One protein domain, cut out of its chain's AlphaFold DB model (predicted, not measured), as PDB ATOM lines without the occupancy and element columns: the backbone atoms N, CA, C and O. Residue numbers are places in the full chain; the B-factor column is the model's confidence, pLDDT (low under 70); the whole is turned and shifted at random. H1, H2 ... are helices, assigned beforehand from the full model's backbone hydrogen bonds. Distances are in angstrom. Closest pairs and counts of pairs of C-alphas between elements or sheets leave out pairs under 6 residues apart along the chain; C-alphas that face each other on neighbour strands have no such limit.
ATOM      1  N   ALA A 171     194.666-101.676 130.060       58.19
ATOM      2  CA  ALA A 171     194.349-100.781 128.964       58.19
ATOM      3  C   ALA A 171     192.885-100.325 129.130       58.19
ATOM      4  O   ALA A 171     191.998-101.166 129.299       58.19
ATOM      5  N   PRO A 172     192.602 -99.015 129.156       61.75
ATOM      6  CA  PRO A 172     191.237 -98.542 129.320       61.75
ATOM      7  C   PRO A 172     190.464 -98.742 128.011       61.75
ATOM      8  O   PRO A 172     190.620 -97.989 127.045       61.75
ATOM      9  N   THR A 173     189.611 -99.761 127.994       68.94
ATOM     10  CA  THR A 173     188.548 -99.966 127.006       68.94
ATOM     11  C   THR A 173     187.364 -99.072 127.332       68.94
ATOM     12  O   THR A 173     186.382 -99.497 127.934       68.94
ATOM     13  N   LEU A 174     187.453 -97.794 126.971       83.19
ATOM     14  CA  LEU A 174     186.284 -96.922 127.015       83.19
ATOM     15  C   LEU A 174     185.688 -96.849 125.612       83.19
ATOM     16  O   LEU A 174     186.295 -96.231 124.746       83.19
ATOM     17  N   ILE A 175     184.522 -97.457 125.401       86.56
ATOM     18  CA  ILE A 175     183.724 -97.285 124.180       86.56
ATOM     19  C   ILE A 175     182.574 -96.344 124.530       86.56
ATOM     20  O   ILE A 175     181.790 -96.626 125.442       86.56
ATOM     21  N   LYS A 176     182.491 -95.192 123.865       90.56
ATOM     22  CA  LYS A 176     181.412 -94.230 124.092       90.56
ATOM     23  C   LYS A 176     180.196 -94.582 123.235       90.56
ATOM     24  O   LYS A 176     180.303 -95.145 122.154       90.56
ATOM     25  N   HIS A 177     179.022 -94.218 123.736       92.00
ATOM     26  CA  HIS A 177     177.743 -94.383 123.047       92.00
ATOM     27  C   HIS A 177     176.867 -93.146 123.269       92.00
ATOM     28  O   HIS A 177     177.232 -92.248 124.035       92.00
ATOM     29  N   LYS A 178     175.670 -93.123 122.676       90.25
ATOM     30  CA  LYS A 178     174.717 -92.002 122.712       90.25
ATOM     31  C   LYS A 178     174.409 -91.461 124.114       90.25
ATOM     32  O   LYS A 178     174.111 -90.275 124.243       90.25
ATOM     33  N   GLY A 179     174.477 -92.314 125.137       87.88
ATOM     34  CA  GLY A 179     174.236 -91.970 126.543       87.88
ATOM     35  C   GLY A 179     175.472 -91.466 127.296       87.88
ATOM     36  O   GLY A 179     175.377 -91.153 128.477       87.88
ATOM     37  N   SER A 180     176.635 -91.393 126.642       87.00
ATOM     38  CA  SER A 180     177.842 -90.840 127.248       87.00
ATOM     39  C   SER A 180     177.681 -89.339 127.482       87.00
ATOM     40  O   SER A 180     177.272 -88.602 126.585       87.00
ATOM     41  N   ARG A 181     178.061 -88.879 128.681       88.19
ATOM     42  CA  ARG A 181     178.018 -87.459 129.071       88.19
ATOM     43  C   ARG A 181     178.861 -86.568 128.154       88.19
ATOM     44  O   ARG A 181     178.515 -85.415 127.941       88.19
ATOM     45  N   HIS A 182     179.956 -87.107 127.613       87.62
ATOM     46  CA  HIS A 182     180.879 -86.393 126.731       87.62
ATOM     47  C   HIS A 182     180.985 -87.112 125.395       87.62
ATOM     48  O   HIS A 182     181.672 -88.133 125.301       87.62
ATOM     49  N   LYS A 183     180.342 -86.556 124.366       89.88
ATOM     50  CA  LYS A 183     180.298 -87.166 123.033       89.88
ATOM     51  C   LYS A 183     181.554 -86.949 122.194       89.88
ATOM     52  O   LYS A 183     181.733 -87.676 121.237       89.88
ATOM     53  N   ALA A 184     182.447 -86.040 122.576       86.44
ATOM     54  CA  ALA A 184     183.714 -85.849 121.873       86.44
ATOM     55  C   ALA A 184     184.750 -86.905 122.290       86.44
ATOM     56  O   ALA A 184     184.979 -87.121 123.488       86.44
ATOM     57  N   SER A 185     185.407 -87.557 121.335       87.19
ATOM     58  CA  SER A 185     186.609 -88.367 121.563       87.19
ATOM     59  C   SER A 185     187.751 -87.912 120.666       87.19
ATOM     60  O   SER A 185     187.603 -87.042 119.816       87.19
ATOM     61  N   TRP A 186     188.930 -88.491 120.866       83.81
ATOM     62  CA  TRP A 186     190.063 -88.193 119.995       83.81
ATOM     63  C   TRP A 186     189.875 -88.732 118.570       83.81
ATOM     64  O   TRP A 186     190.500 -88.206 117.649       83.81
ATOM     65  N   LYS A 187     189.070 -89.793 118.407       83.62
ATOM     66  CA  LYS A 187     188.709 -90.377 117.105       83.62
ATOM     67  C   LYS A 187     187.584 -89.597 116.443       83.62
ATOM     68  O   LYS A 187     187.533 -89.533 115.223       83.62
ATOM     69  N   ASP A 188     186.718 -89.006 117.253       87.56
ATOM     70  CA  ASP A 188     185.535 -88.288 116.808       87.56
ATOM     71  C   ASP A 188     185.391 -86.985 117.613       87.56
ATOM     72  O   ASP A 188     184.682 -86.958 118.627       87.56
ATOM     73  N   PRO A 189     186.111 -85.913 117.223       85.44
ATOM     74  CA  PRO A 189     186.060 -84.634 117.931       85.44
ATOM     75  C   PRO A 189     184.660 -84.008 117.886       85.44
ATOM     76  O   PRO A 189     184.254 -83.365 118.852       85.44
ATOM     77  N   ASP A 190     183.909 -84.265 116.811       87.69
ATOM     78  CA  ASP A 190     182.537 -83.789 116.618       87.69
ATOM     79  C   ASP A 190     181.496 -84.656 117.355       87.69
ATOM     80  O   ASP A 190     180.361 -84.230 117.571       87.69
ATOM     81  N   GLY A 191     181.852 -85.886 117.736       88.88
ATOM     82  CA  GLY A 191     180.981 -86.823 118.445       88.88
ATOM     83  C   GLY A 191     179.830 -87.402 117.616       88.88
ATOM     84  O   GLY A 191     178.850 -87.886 118.192       88.88
ATOM     85  N   ARG A 192     179.914 -87.353 116.280       89.00
ATOM     86  CA  ARG A 192     178.864 -87.838 115.364       89.00
ATOM     87  C   ARG A 192     178.677 -89.347 115.469       89.00
ATOM     88  O   ARG A 192     177.553 -89.806 115.667       89.00
ATOM     89  N   ILE A 193     179.768 -90.103 115.411       86.62
ATOM     90  CA  ILE A 193     179.785 -91.565 115.518       86.62
ATOM     91  C   ILE A 193     179.297 -91.962 116.912       86.62
ATOM     92  O   ILE A 193     178.381 -92.765 117.043       86.62
ATOM     93  N   ILE A 194     179.801 -91.305 117.957       87.75
ATOM     94  CA  ILE A 194     179.420 -91.593 119.349       87.75
ATOM     95  C   ILE A 194     177.937 -91.308 119.609       87.75
ATOM     96  O   ILE A 194     177.289 -91.999 120.395       87.75
ATOM     97  N   SER A 195     177.382 -90.285 118.958       87.31
ATOM     98  CA  SER A 195     175.963 -89.952 119.069       87.31
ATOM     99  C   SER A 195     175.044 -90.949 118.359       87.31
ATOM    100  O   SER A 195     173.906 -91.122 118.806       87.31
ATOM    101  N   ALA A 196     175.543 -91.595 117.302       88.00
ATOM    102  CA  ALA A 196     174.836 -92.600 116.520       88.00
ATOM    103  C   ALA A 196     174.906 -93.992 117.166       88.00
ATOM    104  O   ALA A 196     173.922 -94.725 117.127       88.00
ATOM    105  N   THR A 197     176.020 -94.328 117.825       85.69
ATOM    106  CA  THR A 197     176.211 -95.626 118.481       85.69
ATOM    107  C   THR A 197     175.261 -95.803 119.663       85.69
ATOM    108  O   THR A 197     175.250 -95.012 120.617       85.69
ATOM    109  N   THR A 198     174.474 -96.874 119.651       89.12
ATOM    110  CA  THR A 198     173.566 -97.224 120.744       89.12
ATOM    111  C   THR A 198     174.239 -98.139 121.769       89.12
ATOM    112  O   THR A 198     175.317 -98.685 121.553       89.12
ATOM    113  N   ARG A 199     173.602 -98.320 122.934       83.44
ATOM    114  CA  ARG A 199     174.104 -99.251 123.960       83.44
ATOM    115  C   ARG A 199     174.099-100.705 123.468       83.44
ATOM    116  O   ARG A 199     174.942-101.481 123.909       83.44
ATOM    117  N   ALA A 200     173.170-101.055 122.578       81.06
ATOM    118  CA  ALA A 200     173.081-102.388 121.992       81.06
ATOM    119  C   ALA A 200     174.279-102.671 121.075       81.06
ATOM    120  O   ALA A 200     174.903-103.720 121.201       81.06
ATOM    121  N   ASP A 201     174.677-101.695 120.256       79.00
ATOM    122  CA  ASP A 201     175.832-101.829 119.359       79.00
ATOM    123  C   ASP A 201     177.130-102.060 120.144       79.00
ATOM    124  O   ASP A 201     177.939-102.918 119.802       79.00
ATOM    125  N   VAL A 202     177.302-101.355 121.268       79.25
ATOM    126  CA  VAL A 202     178.458-101.562 122.159       79.25
ATOM    127  C   VAL A 202     178.454-102.958 122.793       79.25
ATOM    128  O   VAL A 202     179.522-103.541 122.997       79.25
ATOM    129  N   ALA A 203     177.278-103.509 123.103       77.50
ATOM    130  CA  ALA A 203     177.160-104.851 123.671       77.50
ATOM    131  C   ALA A 203     177.551-105.937 122.656       77.50
ATOM    132  O   ALA A 203     178.264-106.867 123.025       77.50
ATOM    133  N   ILE A 204     177.163-105.778 121.385       74.56
ATOM    134  CA  ILE A 204     177.543-106.686 120.290       74.56
ATOM    135  C   ILE A 204     179.061-106.659 120.089       74.56
ATOM    136  O   ILE A 204     179.712-107.702 120.139       74.56
ATOM    137  N   LEU A 205     179.650-105.460 120.000       73.00
ATOM    138  CA  LEU A 205     181.101-105.296 119.863       73.00
ATOM    139  C   LEU A 205     181.874-105.945 121.018       73.00
ATOM    140  O   LEU A 205     182.951-106.483 120.798       73.00
ATOM    141  N   SER A 206     181.327-105.919 122.235       70.06
ATOM    142  CA  SER A 206     181.966-106.517 123.415       70.06
ATOM    143  C   SER A 206     181.838-108.044 123.478       70.06
ATOM    144  O   SER A 206     182.620-108.678 124.184       70.06
ATOM    145  N   GLY A 207     180.861-108.632 122.782       74.38
ATOM    146  CA  GLY A 207     180.609-110.077 122.771       74.38
ATOM    147  C   GLY A 207     181.310-110.838 121.642       74.38
ATOM    148  O   GLY A 207     181.504-112.043 121.767       74.38
ATOM    149  N   GLU A 208     181.699-110.159 120.561       67.19
ATOM    150  CA  GLU A 208     182.160-110.812 119.324       67.19
ATOM    151  C   GLU A 208     183.690-110.814 119.139       67.19
ATOM    152  O   GLU A 208     184.223-111.635 118.395       67.19
ATOM    153  N   ALA A 209     184.430-109.933 119.821       69.69
ATOM    154  CA  ALA A 209     185.856-109.732 119.552       69.69
ATOM    155  C   ALA A 209     186.755-109.787 120.797       69.69
ATOM    156  O   ALA A 209     186.354-109.496 121.924       69.69
ATOM    157  N   ASN A 210     188.024-110.146 120.573       75.88
ATOM    158  CA  ASN A 210     189.048-110.172 121.613       75.88
ATOM    159  C   ASN A 210     189.257-108.758 122.189       75.88
ATOM    160  O   ASN A 210     189.423-107.781 121.454       75.88
ATOM    161  N   PHE A 211     189.294-108.661 123.520       66.69
ATOM    162  CA  PHE A 211     189.424-107.412 124.271       66.69
ATOM    163  C   PHE A 211     190.601-106.548 123.792       66.69
ATOM    164  O   PHE A 211     190.467-105.330 123.688       66.69
ATOM    165  N   ALA A 212     191.739-107.159 123.445       68.88
ATOM    166  CA  ALA A 212     192.919-106.437 122.964       68.88
ATOM    167  C   ALA A 212     192.658-105.693 121.638       68.88
ATOM    168  O   ALA A 212     192.945-104.498 121.529       68.88
ATOM    169  N   ASP A 213     192.036-106.366 120.669       70.69
ATOM    170  CA  ASP A 213     191.727-105.791 119.356       70.69
ATOM    171  C   ASP A 213     190.625-104.734 119.441       70.69
ATOM    172  O   ASP A 213     190.710-103.676 118.806       70.69
ATOM    173  N   LEU A 214     189.621-104.966 120.289       73.62
ATOM    174  CA  LEU A 214     188.577-103.985 120.577       73.62
ATOM    175  C   LEU A 214     189.146-102.718 121.203       73.62
ATOM    176  O   LEU A 214     188.764-101.615 120.813       73.62
ATOM    177  N   THR A 215     190.092-102.852 122.132       71.88
ATOM    178  CA  THR A 215     190.729-101.692 122.765       71.88
ATOM    179  C   THR A 215     191.475-100.851 121.738       71.88
ATOM    180  O   THR A 215     191.311 -99.631 121.704       71.88
ATOM    181  N   ALA A 216     192.271-101.490 120.879       72.19
ATOM    182  CA  ALA A 216     193.064-100.793 119.874       72.19
ATOM    183  C   ALA A 216     192.165-100.056 118.865       72.19
ATOM    184  O   ALA A 216     192.357 -98.868 118.579       72.19
ATOM    185  N   ARG A 217     191.128-100.738 118.370       75.62
ATOM    186  CA  ARG A 217     190.284-100.229 117.283       75.62
ATOM    187  C   ARG A 217     189.148 -99.327 117.747       75.62
ATOM    188  O   ARG A 217     188.854 -98.357 117.055       75.62
ATOM    189  N   HIS A 218     188.598 -99.531 118.944       74.69
ATOM    190  CA  HIS A 218     187.363 -98.869 119.391       74.69
ATOM    191  C   HIS A 218     187.492 -98.075 120.699       74.69
ATOM    192  O   HIS A 218     186.533 -97.420 121.087       74.69
ATOM    193  N   SER A 219     188.656 -98.047 121.367       79.44
ATOM    194  CA  SER A 219     188.798 -97.198 122.562       79.44
ATOM    195  C   SER A 219     188.799 -95.707 122.201       79.44
ATOM    196  O   SER A 219     189.637 -95.230 121.427       79.44
ATOM    197  N   ASP A 220     187.866 -94.982 122.810       78.50
ATOM    198  CA  ASP A 220     187.701 -93.530 122.784       78.50
ATOM    199  C   ASP A 220     188.518 -92.824 123.876       78.50
ATOM    200  O   ASP A 220     188.537 -91.592 123.951       78.50
ATOM    201  N   CYS A 221     189.196 -93.581 124.746       77.31
ATOM    202  CA  CYS A 221     190.063 -93.005 125.762       77.31
ATOM    203  C   CYS A 221     191.344 -92.452 125.120       77.31
ATOM    204  O   CYS A 221     192.004 -93.131 124.332       77.31
ATOM    205  N   SER A 222     191.746 -91.234 125.489       70.00
ATOM    206  CA  SER A 222     192.968 -90.592 124.979       70.00
ATOM    207  C   SER A 222     194.251 -91.345 125.349       70.00
ATOM    208  O   SER A 222     195.264 -91.221 124.664       70.00
ATOM    209  N   SER A 223     194.220 -92.175 126.390       65.25
ATOM    210  CA  SER A 223     195.331 -93.056 126.758       65.25
ATOM    211  C   SER A 223     195.538 -94.220 125.783       65.25
ATOM    212  O   SER A 223     196.634 -94.772 125.730       65.25
ATOM    213  N   ALA A 224     194.534 -94.575 124.975       62.38
ATOM    214  CA  ALA A 224     194.683 -95.595 123.937       62.38
ATOM    215  C   ALA A 224     195.630 -95.138 122.809       62.38
ATOM    216  O   ALA A 224     196.338 -95.966 122.248       62.38
ATOM    217  N   ARG A 225     195.739 -93.820 122.546       60.41
ATOM    218  CA  ARG A 225     196.712 -93.256 121.582       60.41
ATOM    219  C   ARG A 225     198.173 -93.536 121.950       60.41
ATOM    220  O   ARG A 225     199.016 -93.541 121.066       60.41
ATOM    221  N   ARG A 226     198.477 -93.751 123.235       61.25
ATOM    222  CA  ARG A 226     199.830 -94.045 123.745       61.25
ATOM    223  C   ARG A 226     200.010 -95.520 124.126       61.25
ATOM    224  O   ARG A 226     200.746 -95.833 125.051       61.25
ATOM    225  N   GLY A 227     199.287 -96.431 123.470       55.69
ATOM    226  CA  GLY A 227     199.416 -97.869 123.737       55.69
ATOM    227  C   GLY A 227     198.919 -98.301 125.121       55.69
ATOM    228  O   GLY A 227     199.330 -99.339 125.622       55.69
ATOM    229  N   GLY A 228     198.047 -97.510 125.761       56.12
ATOM    230  CA  GLY A 228     197.533 -97.826 127.095       56.12
ATOM    231  C   GLY A 228     198.518 -97.558 128.235       56.12
ATOM    232  O   GLY A 228     198.194 -97.880 129.378       56.12
ATOM    233  N   ASP A 229     199.665 -96.928 127.966       51.16
ATOM    234  CA  ASP A 229     200.638 -96.568 128.994       51.16
ATOM    235  C   ASP A 229     200.222 -95.260 129.685       51.16
ATOM    236  O   ASP A 229     200.732 -94.162 129.440       51.16
ATOM    237  N   LEU A 230     199.198 -95.360 130.534       50.88
ATOM    238  CA  LEU A 230     199.088 -94.427 131.643       50.88
ATOM    239  C   LEU A 230     200.189 -94.810 132.619       50.88
ATOM    240  O   LEU A 230     200.012 -95.732 133.416       50.88
TER     241      LEU A 230
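AT A GLANCE: This is residues 171 to 230 of the 248 residues of the protein "Peptidyl-prolyl cis-trans isomerase" of Sorghum bicolor (UniProt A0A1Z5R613). Four short helices follow one another in a loose arc, H1, H2, H3, H4, and the unnamed stretch 171 to 191 first crosses the arc and then loops back to H1. The printed part has 60 residues and no named strand; it is all helix by class, though under half of the residues, 28, are in named elements. It is compact, with a radius of gyration of the C-alphas of 11.1 A and spans of 27 by 25 by 14 A.

HOW THE PARTS SIT: H1, residues 192 to 196, is apart from H2, residues 199 to 208. H2 is close to but not clearly touching H3, residues 211 to 218: the closest C-alphas, of Leu 205 and Leu 214, are 7.6 A apart, at a steep tilt of 46 degrees, opposite ways. H3 is close to but not clearly touching H4, residues 222 to 226, the closest C-alphas being those of Ala 216 and Ala 224, 6.8 A. In H1, H2 and H3 every O i to N i+4 pair is within hydrogen-bond range; H4 has 0 of 1, but 2 of 2 O i to N i+3 pairs.

IN THESE COORDINATES: H1 begins at C-alpha 192 (178.864, -87.838, 115.364) and is 6.3 A long. H2 is 14.8 A, H3 10.1 A and H4 7.8 A, ending at C-alpha 226 (199.830, -94.045, 123.745).

THE WHOLE: The C-alphas farthest apart, of Ala 200 and Asp 229, are 29.0 A apart. The printed part has no cut, and the three links between helices are tight. The model's pLDDT is under 70 at residues 171 to 173, 208 to 209, 211 to 212 and 223 to 230.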